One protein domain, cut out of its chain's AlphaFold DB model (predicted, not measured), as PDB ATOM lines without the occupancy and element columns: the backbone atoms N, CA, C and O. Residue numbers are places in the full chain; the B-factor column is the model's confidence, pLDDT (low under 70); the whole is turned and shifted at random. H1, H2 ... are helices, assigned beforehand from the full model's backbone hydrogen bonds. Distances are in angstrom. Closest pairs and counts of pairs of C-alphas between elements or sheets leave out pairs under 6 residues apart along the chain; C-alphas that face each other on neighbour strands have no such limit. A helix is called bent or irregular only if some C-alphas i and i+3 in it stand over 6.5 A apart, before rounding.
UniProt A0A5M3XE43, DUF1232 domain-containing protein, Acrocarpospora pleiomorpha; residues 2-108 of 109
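Overview. This is residues 2 to 108 of the 109 residues of the protein "DUF1232 domain-containing protein" of Acrocarpospora pleiomorpha (UniProt A0A5M3XE43). One long helix, H5, is the spine: H2 packs across its residues 92 to 100 almost at right angles, and H3 slants over its residues 84 to 88. Residues 2 to 12 of H1 stick out from this body, and residues 63 to 80, with short H4, stick out elsewhere as a loose loop. The 107 printed residues hold five named helices, H1 to H5 in order, and no named strand: all helix. The whole is loose and elongated, with a radius of gyration of the C-alphas of 16.3 A and spans of 54 by 32 by 25 A.

Arrangement. Begin at H5, residues 79 to 107, the hub. H2, residues 25 to 40, touches it about perpendicular at 83 degrees; the closest C-alphas, Arg 28 and Ser 96, are 5.0 A apart. H2 is irregular, with C-alphas 30 and 33 7.0 A apart, and has a kink of 42 degrees near residue 33. H3, residues 49 to 63, touches H5 at a steep tilt of 50 degrees, opposite ways; the closest C-alphas, Met 55 and Leu 88, are 6.5 A apart. H1, residues 2 to 17, only just touches H5, with 3 pairs of C-alphas within 8 A, through Val 17 alone; its closest C-alpha there is that of Gly 97, at 6.8 A. H4, residues 68 to 71, touches no helix. Every O i to N i+4 pair is within hydrogen-bond range in H3; H1 has 11 of 12, H2 10 of 12, H5 24 of 25, and H4 is too short for one.

Along the chain. Find C-alpha 79 at (94.247, 181.125, 129.914); from there H5 runs 42.5 A to C-alpha 107 at (117.903, 147.164, 139.388). H1, 23.5 A long, begins at C-alpha 2, (93.623, 150.573, 116.263). H2 measures 22.8 A, H3 20.5 A and H4 6.0 A.

Size, cuts and confidence. The C-alphas farthest apart, Leu 74 and Leu 108, are 55.2 A apart. The printed part has no cut and no long link. Look for pLDDT under 70 in residues 2 to 20, 64 to 80 and 108.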
ATOM      1  N   ALA A   2      92.320 150.213 115.658       58.00
ATOM      2  CA  ALA A   2      93.623 150.573 116.263       58.00
ATOM      3  C   ALA A   2      93.579 151.664 117.363       58.00
ATOM      4  O   ALA A   2      94.313 151.579 118.347       58.00
ATOM      5  N   LYS A   3      92.697 152.668 117.236       43.44
ATOM      6  CA  LYS A   3      92.565 153.772 118.211       43.44
ATOM      7  C   LYS A   3      92.046 153.296 119.580       43.44
ATOM      8  O   LYS A   3      92.579 153.699 120.608       43.44
ATOM      9  N   ALA A   4      91.093 152.361 119.585       57.34
ATOM     10  CA  ALA A   4      90.532 151.771 120.804       57.34
ATOM     11  C   ALA A   4      91.566 150.948 121.596       57.34
ATOM     12  O   ALA A   4      91.619 151.022 122.820       57.34
ATOM     13  N   ARG A   5      92.454 150.219 120.902       56.97
ATOM     14  CA  ARG A   5      93.534 149.446 121.543       56.97
ATOM     15  C   ARG A   5      94.570 150.346 122.218       56.97
ATOM     16  O   ARG A   5      95.040 150.012 123.300       56.97
ATOM     17  N   ARG A   6      94.885 151.502 121.620       61.12
ATOM     18  CA  ARG A   6      95.783 152.501 122.227       61.12
ATOM     19  C   ARG A   6      95.157 153.170 123.450       61.12
ATOM     20  O   ARG A   6      95.821 153.275 124.474       61.12
ATOM     21  N   ALA A   7      93.880 153.545 123.375       57.53
ATOM     22  CA  ALA A   7      93.157 154.109 124.517       57.53
ATOM     23  C   ALA A   7      93.095 153.124 125.699       57.53
ATOM     24  O   ALA A   7      93.391 153.495 126.831       57.53
ATOM     25  N   ALA A   8      92.821 151.844 125.429       58.84
ATOM     26  CA  ALA A   8      92.809 150.799 126.451       58.84
ATOM     27  C   ALA A   8      94.195 150.542 127.077       58.84
ATOM     28  O   ALA A   8      94.282 150.287 128.275       58.84
ATOM     29  N   GLN A   9      95.283 150.633 126.303       62.94
ATOM     30  CA  GLN A   9      96.650 150.512 126.831       62.94
ATOM     31  C   GLN A   9      97.020 151.680 127.749       62.94
ATOM     32  O   GLN A   9      97.585 151.460 128.817       62.94
ATOM     33  N   VAL A  10      96.645 152.907 127.377       60.62
ATOM     34  CA  VAL A  10      96.851 154.094 128.220       60.62
ATOM     35  C   VAL A  10      96.041 153.988 129.513       60.62
ATOM     36  O   VAL A  10      96.566 154.274 130.585       60.62
ATOM     37  N   TYR A  11      94.796 153.513 129.437       56.19
ATOM     38  CA  TYR A  11      93.928 153.352 130.607       56.19
ATOM     39  C   TYR A  11      94.443 152.283 131.583       56.19
ATOM     40  O   TYR A  11      94.452 152.505 132.790       56.19
ATOM     41  N   ARG A  12      94.952 151.150 131.077       60.84
ATOM     42  CA  ARG A  12      95.600 150.124 131.917       60.84
ATOM     43  C   ARG A  12      96.888 150.635 132.561       60.84
ATOM     44  O   ARG A  12      97.097 150.416 133.748       60.84
ATOM     45  N   ALA A  13      97.696 151.385 131.814       60.09
ATOM     46  CA  ALA A  13      98.894 152.023 132.354       60.09
ATOM     47  C   ALA A  13      98.567 153.069 133.437       60.09
ATOM     48  O   ALA A  13      99.378 153.289 134.330       60.09
ATOM     49  N   TYR A  14      97.392 153.706 133.382       59.59
ATOM     50  CA  TYR A  14      96.894 154.576 134.452       59.59
ATOM     51  C   TYR A  14      96.445 153.785 135.686       59.59
ATOM     52  O   TYR A  14      96.767 154.174 136.805       59.59
ATOM     53  N   GLN A  15      95.742 152.666 135.498       60.00
ATOM     54  CA  GLN A  15      95.287 151.820 136.608       60.00
ATOM     55  C   GLN A  15      96.451 151.194 137.391       60.00
ATOM     56  O   GLN A  15      96.366 151.080 138.613       60.00
ATOM     57  N   ASP A  16      97.563 150.869 136.728       58.81
ATOM     58  CA  ASP A  16      98.778 150.377 137.390       58.81
ATOM     59  C   ASP A  16      99.450 151.437 138.283       58.81
ATOM     60  O   ASP A  16     100.033 151.100 139.314       58.81
ATOM     61  N   VAL A  17      99.337 152.724 137.937       58.59
ATOM     62  CA  VAL A  17      99.941 153.831 138.703       58.59
ATOM     63  C   VAL A  17      99.199 154.103 140.019       58.59
ATOM     64  O   VAL A  17      99.805 154.651 140.943       58.59
ATOM     65  N   SER A  18      97.933 153.687 140.129       58.19
ATOM     66  CA  SER A  18      97.075 153.893 141.309       58.19
ATOM     67  C   SER A  18      97.035 152.700 142.271       58.19
ATOM     68  O   SER A  18      96.237 152.694 143.208       58.19
ATOM     69  N   ARG A  19      97.875 151.676 142.067       63.97
ATOM     70  CA  ARG A  19      97.954 150.534 142.988       63.97
ATOM     71  C   ARG A  19      98.598 150.923 144.333       63.97
ATOM     72  O   ARG A  19      99.524 151.744 144.355       63.97
ATOM     73  N   PRO A  20      98.168 150.311 145.453       59.91
ATOM     74  CA  PRO A  20      98.892 150.371 146.723       59.91
ATOM     75  C   PRO A  20     100.368 149.995 146.505       59.91
ATOM     76  O   PRO A  20     100.655 148.989 145.862       59.91
ATOM     77  N   GLY A  21     101.301 150.828 146.980       70.94
ATOM     78  CA  GLY A  21     102.741 150.692 146.699       70.94
ATOM     79  C   GLY A  21     103.293 151.634 145.617       70.94
ATOM     80  O   GLY A  21     104.484 151.573 145.301       70.94
ATOM     81  N   SER A  22     102.465 152.526 145.058       74.81
ATOM     82  CA  SER A  22     102.933 153.535 144.103       74.81
ATOM     83  C   SER A  22     103.980 154.489 144.723       74.81
ATOM     84  O   SER A  22     103.920 154.794 145.918       74.81
ATOM     85  N   PRO A  23     104.964 154.980 143.943       84.00
ATOM     86  CA  PRO A  23     105.991 155.881 144.459       84.00
ATOM     87  C   PRO A  23     105.393 157.166 145.040       84.00
ATOM     88  O   PRO A  23     104.555 157.803 144.396       84.00
ATOM     89  N   GLY A  24     105.872 157.575 146.218       89.50
ATOM     90  CA  GLY A  24     105.482 158.839 146.844       89.50
ATOM     91  C   GLY A  24     105.826 160.059 145.982       89.50
ATOM     92  O   GLY A  24     106.735 160.016 145.149       89.50
ATOM     93  N   LEU A  25     105.118 161.170 146.202       88.31
ATOM     94  CA  LEU A  25     105.254 162.398 145.409       88.31
ATOM     95  C   LEU A  25     106.701 162.914 145.350       88.31
ATOM     96  O   LEU A  25     107.218 163.197 144.272       88.31
ATOM     97  N   MET A  26     107.388 162.974 146.491       90.38
ATOM     98  CA  MET A  26     108.782 163.426 146.548       90.38
ATOM     99  C   MET A  26     109.718 162.505 145.750       90.38
ATOM    100  O   MET A  26     110.618 162.975 145.057       90.38
ATOM    101  N   THR A  27     109.484 161.191 145.792       91.19
ATOM    102  CA  THR A  27     110.247 160.206 145.010       91.19
ATOM    103  C   THR A  27     110.073 160.435 143.514       91.19
ATOM    104  O   THR A  27     111.052 160.392 142.771       91.19
ATOM    105  N   ARG A  28     108.844 160.730 143.079       91.25
ATOM    106  CA  ARG A  28     108.516 161.068 141.689       91.25
ATOM    107  C   ARG A  28     109.246 162.332 141.238       91.25
ATOM    108  O   ARG A  28     109.955 162.297 140.237       91.25
ATOM    109  N   ILE A  29     109.170 163.407 142.025       90.56
ATOM    110  CA  ILE A  29     109.849 164.679 141.725       90.56
ATOM    111  C   ILE A  29     111.369 164.482 141.624       90.56
ATOM    112  O   ILE A  29     111.981 164.879 140.635       90.56
ATOM    113  N   ARG A  30     111.988 163.788 142.590       93.06
ATOM    114  CA  ARG A  30     113.434 163.480 142.571       93.06
ATOM    115  C   ARG A  30     113.848 162.564 141.415       93.06
ATOM    116  O   ARG A  30     115.025 162.502 141.066       93.06
ATOM    117  N   ALA A  31     112.913 161.820 140.831       92.62
ATOM    118  CA  ALA A  31     113.178 160.972 139.678       92.62
ATOM    119  C   ALA A  31     113.139 161.732 138.348       92.62
ATOM    120  O   ALA A  31     113.698 161.230 137.378       92.62
ATOM    121  N   LEU A  32     112.561 162.940 138.288       90.75
ATOM    122  CA  LEU A  32     112.404 163.690 137.036       90.75
ATOM    123  C   LEU A  32     113.718 163.907 136.268       90.75
ATOM    124  O   LEU A  32     113.747 163.571 135.083       90.75
ATOM    125  N   PRO A  33     114.831 164.367 136.879       90.31
ATOM    126  CA  PRO A  33     116.073 164.580 136.131       90.31
ATOM    127  C   PRO A  33     116.646 163.275 135.563       90.31
ATOM    128  O   PRO A  33     117.157 163.239 134.444       90.31
ATOM    129  N   ARG A  34     116.529 162.181 136.327       92.75
ATOM    130  CA  ARG A  34     116.995 160.846 135.925       92.75
ATOM    131  C   ARG A  34     116.126 160.266 134.816       92.75
ATOM    132  O   ARG A  34     116.667 159.757 133.843       92.75
ATOM    133  N   MET A  35     114.811 160.445 134.910       92.31
ATOM    134  CA  MET A  35     113.854 160.088 133.866       92.31
ATOM    135  C   MET A  35     114.161 160.806 132.555       92.31
ATOM    136  O   MET A  35     114.266 160.157 131.518       92.31
ATOM    137  N   VAL A  36     114.355 162.128 132.596       88.31
ATOM    138  CA  VAL A  36     114.702 162.919 131.407       88.31
ATOM    139  C   VAL A  36     116.024 162.436 130.814       88.31
ATOM    140  O   VAL A  36     116.096 162.166 129.618       88.31
ATOM    141  N   ARG A  37     117.057 162.236 131.641       89.19
ATOM    142  CA  ARG A  37     118.354 161.708 131.190       89.19
ATOM    143  C   ARG A  37     118.234 160.310 130.576       89.19
ATOM    144  O   ARG A  37     118.817 160.066 129.523       89.19
ATOM    145  N   GLY A  38     117.479 159.409 131.201       89.31
ATOM    146  CA  GLY A  38     117.227 158.057 130.703       89.31
ATOM    147  C   GLY A  38     116.450 158.057 129.386       89.31
ATOM    148  O   GLY A  38     116.754 157.269 128.493       89.31
ATOM    149  N   ALA A  39     115.504 158.982 129.221       87.94
ATOM    150  CA  ALA A  39     114.758 159.153 127.981       87.94
ATOM    151  C   ALA A  39     115.628 159.728 126.851       87.94
ATOM    152  O   ALA A  39     115.614 159.197 125.742       87.94
ATOM    153  N   LEU A  40     116.445 160.750 127.133       85.69
ATOM    154  CA  LEU A  40     117.386 161.338 126.167       85.69
ATOM    155  C   LEU A  40     118.438 160.329 125.690       85.69
ATOM    156  O   LEU A  40     118.820 160.335 124.524       85.69
ATOM    157  N   ARG A  41     118.876 159.429 126.577       88.31
ATOM    158  CA  ARG A  41     119.811 158.339 126.256       88.31
ATOM    159  C   ARG A  41     119.153 157.146 125.558       88.31
ATOM    160  O   ARG A  41     119.848 156.221 125.157       88.31
ATOM    161  N   GLY A  42     117.826 157.141 125.432       84.94
ATOM    162  CA  GLY A  42     117.073 156.021 124.868       84.94
ATOM    163  C   GLY A  42     117.015 154.782 125.766       84.94
ATOM    164  O   GLY A  42     116.564 153.730 125.315       84.94
ATOM    165  N   GLU A  43     117.437 154.890 127.026       87.31
ATOM    166  CA  GLU A  43     117.361 153.812 128.015       87.31
ATOM    167  C   GLU A  43     115.920 153.608 128.496       87.31
ATOM    168  O   GLU A  43     115.483 152.471 128.666       87.31
ATOM    169  N   TYR A  44     115.174 154.707 128.655       86.81
ATOM    170  CA  TYR A  44     113.760 154.704 129.022       86.81
ATOM    171  C   TYR A  44     112.881 154.966 127.794       86.81
ATOM    172  O   TYR A  44     112.561 156.109 127.466       86.81
ATOM    173  N   ARG A  45     112.515 153.894 127.081       82.38
ATOM    174  CA  ARG A  45     111.767 153.962 125.807       82.38
ATOM    175  C   ARG A  45     110.252 154.089 125.976       82.38
ATOM    176  O   ARG A  45     109.572 154.396 124.997       82.38
ATOM    177  N   ASP A  46     109.740 153.876 127.189       81.44
ATOM    178  CA  ASP A  46     108.309 153.994 127.498       81.44
ATOM    179  C   ASP A  46     107.827 155.446 127.383       81.44
ATOM    180  O   ASP A  46     106.695 155.704 126.961       81.44
ATOM    181  N   LEU A  47     108.717 156.410 127.656       80.19
ATOM    182  CA  LEU A  47     108.496 157.805 127.300       80.19
ATOM    183  C   LEU A  47     108.751 157.980 125.796       80.19
ATOM    184  O   LEU A  47     109.865 158.244 125.347       80.19
ATOM    185  N   GLY A  48     107.695 157.801 125.000       79.69
ATOM    186  CA  GLY A  48     107.769 157.926 123.545       79.69
ATOM    187  C   GLY A  48     108.369 159.267 123.099       79.69
ATOM    188  O   GLY A  48     108.067 160.312 123.677       79.69
ATOM    189  N   LYS A  49     109.173 159.249 122.025       78.19
ATOM    190  CA  LYS A  49     109.913 160.422 121.509       78.19
ATOM    191  C   LYS A  49     109.041 161.670 121.331       78.19
ATOM    192  O   LYS A  49     109.471 162.756 121.689       78.19
ATOM    193  N   GLY A  50     107.810 161.500 120.839       81.50
ATOM    194  CA  GLY A  50     106.857 162.602 120.667       81.50
ATOM    195  C   GLY A  50     106.374 163.216 121.986       81.50
ATOM    196  O   GLY A  50     106.150 164.416 122.071       81.50
ATOM    197  N   ARG A  51     106.242 162.414 123.051       82.31
ATOM    198  CA  ARG A  51     105.883 162.934 124.377       82.31
ATOM    199  C   ARG A  51     107.060 163.671 125.006       82.31
ATOM    200  O   ARG A  51     106.864 164.754 125.542       82.31
ATOM    201  N   LEU A  52     108.267 163.120 124.877       84.75
ATOM    202  CA  LEU A  52     109.495 163.783 125.311       84.75
ATOM    203  C   LEU A  52     109.691 165.127 124.594       84.75
ATOM    204  O   LEU A  52     109.988 166.116 125.255       84.75
ATOM    205  N   SER A  53     109.473 165.188 123.274       84.12
ATOM    206  CA  SER A  53     109.578 166.440 122.520       84.12
ATOM    207  C   SER A  53     108.514 167.455 122.937       84.12
ATOM    208  O   SER A  53     108.861 168.606 123.152       84.12
ATOM    209  N   MET A  54     107.252 167.049 123.132       84.62
ATOM    210  CA  MET A  54     106.205 167.960 123.626       84.62
ATOM    211  C   MET A  54     106.514 168.502 125.025       84.62
ATOM    212  O   MET A  54     106.327 169.684 125.281       84.62
ATOM    213  N   MET A  55     107.014 167.656 125.930       85.06
ATOM    214  CA  MET A  55     107.440 168.100 127.261       85.06
ATOM    215  C   MET A  55     108.641 169.046 127.166       85.06
ATOM    216  O   MET A  55     108.681 170.042 127.875       85.06
ATOM    217  N   GLY A  56     109.587 168.769 126.263       85.00
ATOM    218  CA  GLY A  56     110.708 169.658 125.963       85.00
ATOM    219  C   GLY A  56     110.257 171.018 125.430       85.00
ATOM    220  O   GLY A  56     110.744 172.033 125.911       85.00
ATOM    221  N   LEU A  57     109.289 171.049 124.508       84.50
ATOM    222  CA  LEU A  57     108.691 172.282 123.984       84.50
ATOM    223  C   LEU A  57     107.947 173.062 125.072       84.50
ATOM    224  O   LEU A  57     108.130 174.265 125.174       84.50
ATOM    225  N   ALA A  58     107.171 172.390 125.925       82.81
ATOM    226  CA  ALA A  58     106.488 173.035 127.045       82.81
ATOM    227  C   ALA A  58     107.475 173.600 128.085       82.81
ATOM    228  O   ALA A  58     107.261 174.683 128.617       82.81
ATOM    229  N   ILE A  59     108.584 172.903 128.362       82.56
ATOM    230  CA  ILE A  59     109.660 173.432 129.216       82.56
ATOM    231  C   ILE A  59     110.339 174.622 128.539       82.56
ATOM    232  O   ILE A  59     110.580 175.622 129.204       82.56
ATOM    233  N   LEU A  60     110.637 174.533 127.240       80.19
ATOM    234  CA  LEU A  60     111.234 175.630 126.481       80.19
ATOM    235  C   LEU A  60     110.331 176.866 126.517       80.19
ATOM    236  O   LEU A  60     110.829 177.949 126.782       80.19
ATOM    237  N   TYR A  61     109.023 176.674 126.353       72.00
ATOM    238  CA  TYR A  61     108.009 177.718 126.468       72.00
ATOM    239  C   TYR A  61     108.024 178.398 127.846       72.00
ATOM    240  O   TYR A  61     108.029 179.621 127.932       72.00
ATOM    241  N   ILE A  62     108.112 177.614 128.929       70.75
ATOM    242  CA  ILE A  62     108.170 178.133 130.307       70.75
ATOM    243  C   ILE A  62     109.504 178.836 130.611       70.75
ATOM    244  O   ILE A  62     109.523 179.864 131.281       70.75
ATOM    245  N   VAL A  63     110.634 178.258 130.187       72.75
ATOM    246  CA  VAL A  63     111.990 178.727 130.544       72.75
ATOM    247  C   VAL A  63     112.443 179.886 129.658       72.75
ATOM    248  O   VAL A  63     113.215 180.737 130.089       72.75
ATOM    249  N   SER A  64     111.985 179.909 128.415       67.38
ATOM    250  CA  SER A  64     112.404 180.849 127.390       67.38
ATOM    251  C   SER A  64     111.173 181.274 126.584       67.38
ATOM    252  O   SER A  64     110.895 180.684 125.537       67.38
ATOM    253  N   PRO A  65     110.471 182.343 126.998       61.06
ATOM    254  CA  PRO A  65     109.335 182.905 126.262       61.06
ATOM    255  C   PRO A  65     109.774 183.635 124.973       61.06
ATOM    256  O   PRO A  65     109.140 184.592 124.547       61.06
ATOM    257  N   ILE A  66     110.892 183.242 124.357       55.53
ATOM    258  CA  ILE A  66     111.595 184.031 123.335       55.53
ATOM    259  C   ILE A  66     110.787 184.147 122.024       55.53
ATOM    260  O   ILE A  66     110.917 185.162 121.347       55.53
ATOM    261  N   ASP A  67     109.882 183.207 121.729       55.12
ATOM    262  CA  ASP A  67     108.930 183.294 120.598       55.12
ATOM    263  C   ASP A  67     107.548 183.868 120.981       55.12
ATOM    264  O   ASP A  67     106.753 184.187 120.106       55.12
ATOM    265  N   ALA A  68     107.242 184.038 122.274       53.12
ATOM    266  CA  ALA A  68     105.968 184.611 122.743       53.12
ATOM    267  C   ALA A  68     105.987 186.153 122.792       53.12
ATOM    268  O   ALA A  68     104.949 186.795 122.934       53.12
ATOM    269  N   ILE A  69     107.169 186.759 122.661       55.09
ATOM    270  CA  ILE A  69     107.385 188.211 122.715       55.09
ATOM    271  C   ILE A  69     106.809 188.960 121.488       55.09
ATOM    272  O   ILE A  69     106.288 190.058 121.693       55.09
ATOM    273  N   PRO A  70     106.842 188.433 120.242       55.59
ATOM    274  CA  PRO A  70     106.311 189.167 119.086       55.59
ATOM    275  C   PRO A  70     104.782 189.079 118.904       55.59
ATOM    276  O   PRO A  70     104.160 190.097 118.606       55.59
ATOM    277  N   ASP A  71     104.157 187.914 119.122       52.84
ATOM    278  CA  ASP A  71     102.747 187.680 118.742       52.84
ATOM    279  C   ASP A  71     101.727 187.912 119.882       52.84
ATOM    280  O   ASP A  71     100.575 188.270 119.623       52.84
ATOM    281  N   PHE A  72     102.133 187.802 121.156       53.62
ATOM    282  CA  PHE A  72     101.259 188.068 122.317       53.62
ATOM    283  C   PHE A  72     100.806 189.538 122.412       53.62
ATOM    284  O   PHE A  72      99.769 189.842 123.001       53.62
ATOM    285  N   LEU A  73     101.538 190.463 121.779       55.22
ATOM    286  CA  LEU A  73     101.155 191.874 121.670       55.22
ATOM    287  C   LEU A  73      99.910 192.106 120.782       55.22
ATOM    288  O   LEU A  73      99.357 193.205 120.827       55.22
ATOM    289  N   LEU A  74      99.448 191.113 120.001       55.31
ATOM    290  CA  LEU A  74      98.369 191.290 119.014       55.31
ATOM    291  C   LEU A  74      97.027 190.590 119.322       55.31
ATOM    292  O   LEU A  74      96.015 191.051 118.796       55.31
ATOM    293  N   ALA A  75      96.933 189.550 120.165       60.69
ATOM    294  CA  ALA A  75      95.632 188.941 120.495       60.69
ATOM    295  C   ALA A  75      95.632 188.077 121.781       60.69
ATOM    296  O   ALA A  75      96.355 187.098 121.865       60.69
ATOM    297  N   ILE A  76      94.762 188.430 122.745       64.50
ATOM    298  CA  ILE A  76      94.068 187.591 123.761       64.50
ATOM    299  C   ILE A  76      94.817 186.320 124.254       64.50
ATOM    300  O   ILE A  76      94.787 185.312 123.558       64.50
ATOM    301  N   GLY A  77      95.350 186.258 125.493       54.12
ATOM    302  CA  GLY A  77      96.068 185.026 125.900       54.12
ATOM    303  C   GLY A  77      96.437 184.773 127.370       54.12
ATOM    304  O   GLY A  77      97.567 184.404 127.631       54.12
ATOM    305  N   ILE A  78      95.537 184.909 128.353       52.94
ATOM    306  CA  ILE A  78      95.894 184.635 129.775       52.94
ATOM    307  C   ILE A  78      95.606 183.176 130.205       52.94
ATOM    308  O   ILE A  78      96.181 182.669 131.165       52.94
ATOM    309  N   VAL A  79      94.714 182.468 129.504       54.72
ATOM    310  CA  VAL A  79      94.247 181.125 129.914       54.72
ATOM    311  C   VAL A  79      95.156 179.991 129.408       54.72
ATOM    312  O   VAL A  79      95.173 178.916 130.009       54.72
ATOM    313  N   ASP A  80      95.936 180.222 128.349       69.81
ATOM    314  CA  ASP A  80      96.720 179.174 127.675       69.81
ATOM    315  C   ASP A  80      97.915 178.687 128.526       69.81
ATOM    316  O   ASP A  80      98.109 177.484 128.725       69.81
ATOM    317  N   ASP A  81      98.636 179.605 129.174       71.81
ATOM    318  CA  ASP A  81      99.879 179.304 129.904       71.81
ATOM    319  C   ASP A  81      99.682 178.397 131.123       71.81
ATOM    320  O   ASP A  81     100.456 177.464 131.367       71.81
ATOM    321  N   PHE A  82      98.624 178.641 131.903       78.19
ATOM    322  CA  PHE A  82      98.338 177.843 133.097       78.19
ATOM    323  C   PHE A  82      97.891 176.425 132.726       78.19
ATOM    324  O   PHE A  82      98.237 175.461 133.413       78.19
ATOM    325  N   GLY A  83      97.168 176.286 131.610       81.50
ATOM    326  CA  GLY A  83      96.797 174.992 131.048       81.50
ATOM    327  C   GLY A  83      98.026 174.180 130.643       81.50
ATOM    328  O   GLY A  83      98.143 173.015 131.035       81.50
ATOM    329  N   VAL A  84      98.975 174.802 129.935       82.06
ATOM    330  CA  VAL A  84     100.243 174.170 129.531       82.06
ATOM    331  C   VAL A  84     101.065 173.753 130.749       82.06
ATOM    332  O   VAL A  84     101.536 172.613 130.813       82.06
ATOM    333  N   PHE A  85     101.191 174.627 131.750       84.75
ATOM    334  CA  PHE A  85     101.896 174.310 132.991       84.75
ATOM    335  C   PHE A  85     101.250 173.135 133.734       84.75
ATOM    336  O   PHE A  85     101.936 172.177 134.100       84.75
ATOM    337  N   LEU A  86      99.930 173.171 133.939       88.38
ATOM    338  CA  LEU A  86      99.207 172.123 134.659       88.38
ATOM    339  C   LEU A  86      99.274 170.782 133.917       88.38
ATOM    340  O   LEU A  86      99.491 169.727 134.526       88.38
ATOM    341  N   TRP A  87      99.140 170.812 132.591       86.62
ATOM    342  CA  TRP A  87      99.331 169.640 131.747       86.62
ATOM    343  C   TRP A  87     100.748 169.073 131.888       86.62
ATOM    344  O   TRP A  87     100.912 167.873 132.116       86.62
ATOM    345  N   LEU A  88     101.774 169.925 131.824       89.19
ATOM    346  CA  LEU A  88     103.165 169.501 131.957       89.19
ATOM    347  C   LEU A  88     103.431 168.899 133.344       89.19
ATOM    348  O   LEU A  88     104.028 167.826 133.442       89.19
ATOM    349  N   ALA A  89     102.948 169.539 134.410       88.50
ATOM    350  CA  ALA A  89     103.117 169.077 135.783       88.50
ATOM    351  C   ALA A  89     102.468 167.702 136.007       88.50
ATOM    352  O   ALA A  89     103.105 166.776 136.518       88.50
ATOM    353  N   THR A  90     101.218 167.528 135.570       87.25
ATOM    354  CA  THR A  90     100.505 166.245 135.692       87.25
ATOM    355  C   THR A  90     101.142 165.149 134.832       87.25
ATOM    356  O   THR A  90     101.281 164.010 135.292       87.25
ATOM    357  N   ALA A  91     101.615 165.479 133.625       88.38
ATOM    358  CA  ALA A  91     102.341 164.551 132.764       88.38
ATOM    359  C   ALA A  91     103.674 164.098 133.386       88.38
ATOM    360  O   ALA A  91     103.942 162.894 133.432       88.38
ATOM    361  N   LEU A  92     104.478 165.032 133.908       90.25
ATOM    362  CA  LEU A  92     105.753 164.753 134.578       90.25
ATOM    363  C   LEU A  92     105.553 163.862 135.811       90.25
ATOM    364  O   LEU A  92     106.275 162.879 135.993       90.25
ATOM    365  N   LEU A  93     104.553 164.153 136.645       89.19
ATOM    366  CA  LEU A  93     104.251 163.371 137.851       89.19
ATOM    367  C   LEU A  93     103.723 161.963 137.542       89.19
ATOM    368  O   LEU A  93     104.054 160.996 138.239       89.19
ATOM    369  N   GLY A  94     102.907 161.826 136.498       86.88
ATOM    370  CA  GLY A  94     102.429 160.526 136.034       86.88
ATOM    371  C   GLY A  94     103.564 159.664 135.479       86.88
ATOM    372  O   GLY A  94     103.699 158.500 135.856       86.88
ATOM    373  N   GLU A  95     104.404 160.241 134.616       90.06
ATOM    374  CA  GLU A  95     105.514 159.525 133.982       90.06
ATOM    375  C   GLU A  95     106.623 159.167 134.972       90.06
ATOM    376  O   GLU A  95     107.091 158.036 134.980       90.06
ATOM    377  N   SER A  96     106.990 160.074 135.878       91.00
ATOM    378  CA  SER A  96     107.997 159.783 136.909       91.00
ATOM    379  C   SER A  96     107.591 158.639 137.834       91.00
ATOM    380  O   SER A  96     108.447 157.879 138.277       91.00
ATOM    381  N   GLY A  97     106.292 158.460 138.088       88.31
ATOM    382  CA  GLY A  97     105.784 157.273 138.776       88.31
ATOM    383  C   GLY A  97     106.100 155.982 138.020       88.31
ATOM    384  O   GLY A  97     106.625 155.042 138.613       88.31
ATOM    385  N   ARG A  98     105.835 155.955 136.706       87.62
ATOM    386  CA  ARG A  98     106.174 154.811 135.841       87.62
ATOM    387  C   ARG A  98     107.679 154.587 135.764       87.62
ATOM    388  O   ARG A  98     108.126 153.450 135.893       87.62
ATOM    389  N   TYR A  99     108.451 155.661 135.618       90.31
ATOM    390  CA  TYR A  99     109.904 155.606 135.562       90.31
ATOM    391  C   TYR A  99     110.501 155.010 136.838       90.31
ATOM    392  O   TYR A  99     111.359 154.144 136.745       90.31
ATOM    393  N   VAL A 100     110.031 155.401 138.028       91.56
ATOM    394  CA  VAL A 100     110.530 154.832 139.295       91.56
ATOM    395  C   VAL A 100     110.260 153.329 139.376       91.56
ATOM    396  O   VAL A 100     111.120 152.580 139.831       91.56
ATOM    397  N   THR A 101     109.089 152.867 138.936       88.69
ATOM    398  CA  THR A 101     108.779 151.429 138.897       88.69
ATOM    399  C   THR A 101     109.673 150.690 137.901       88.69
ATOM    400  O   THR A 101     110.250 149.660 138.240       88.69
ATOM    401  N   TRP A 102     109.836 151.235 136.695       88.44
ATOM    402  CA  TRP A 102     110.739 150.691 135.679       88.44
ATOM    403  C   TRP A 102     112.189 150.615 136.176       88.44
ATOM    404  O   TRP A 102     112.851 149.591 136.031       88.44
ATOM    405  N   GLU A 103     112.665 151.684 136.810       89.25
ATOM    406  CA  GLU A 103     114.029 151.809 137.313       89.25
ATOM    407  C   GLU A 103     114.303 150.790 138.424       89.25
ATOM    408  O   GLU A 103     115.360 150.164 138.424       89.25
ATOM    409  N   LYS A 104     113.332 150.568 139.321       88.06
ATOM    410  CA  LYS A 104     113.396 149.498 140.325       88.06
ATOM    411  C   LYS A 104     113.479 148.120 139.675       88.06
ATOM    412  O   LYS A 104     114.366 147.354 140.028       88.06
ATOM    413  N   ASN A 105     112.614 147.820 138.706       85.75
ATOM    414  CA  ASN A 105     112.603 146.516 138.032       85.75
ATOM    415  C   ASN A 105     113.905 146.223 137.278       85.75
ATOM    416  O   ASN A 105     114.303 145.072 137.181       85.75
ATOM    417  N   ARG A 106     114.579 147.255 136.762       83.69
ATOM    418  CA  ARG A 106     115.880 147.129 136.090       83.69
ATOM    419  C   ARG A 106     117.064 146.975 137.057       83.69
ATOM    420  O   ARG A 106     118.133 146.570 136.620       83.69
ATOM    421  N   GLN A 107     116.894 147.335 138.331       75.12
ATOM    422  CA  GLN A 107     117.903 147.164 139.388       75.12
ATOM    423  C   GLN A 107     117.751 145.846 140.157       75.12
ATOM    424  O   GLN A 107     118.655 145.483 140.907       75.12
ATOM    425  N   LEU A 108     116.623 145.149 140.002       58.06
ATOM    426  CA  LEU A 108     116.450 143.801 140.535       58.06
ATOM    427  C   LEU A 108     117.271 142.810 139.680       58.06
ATOM    428  O   LEU A 108     117.236 142.934 138.455       58.06
TER     429      LEU A 108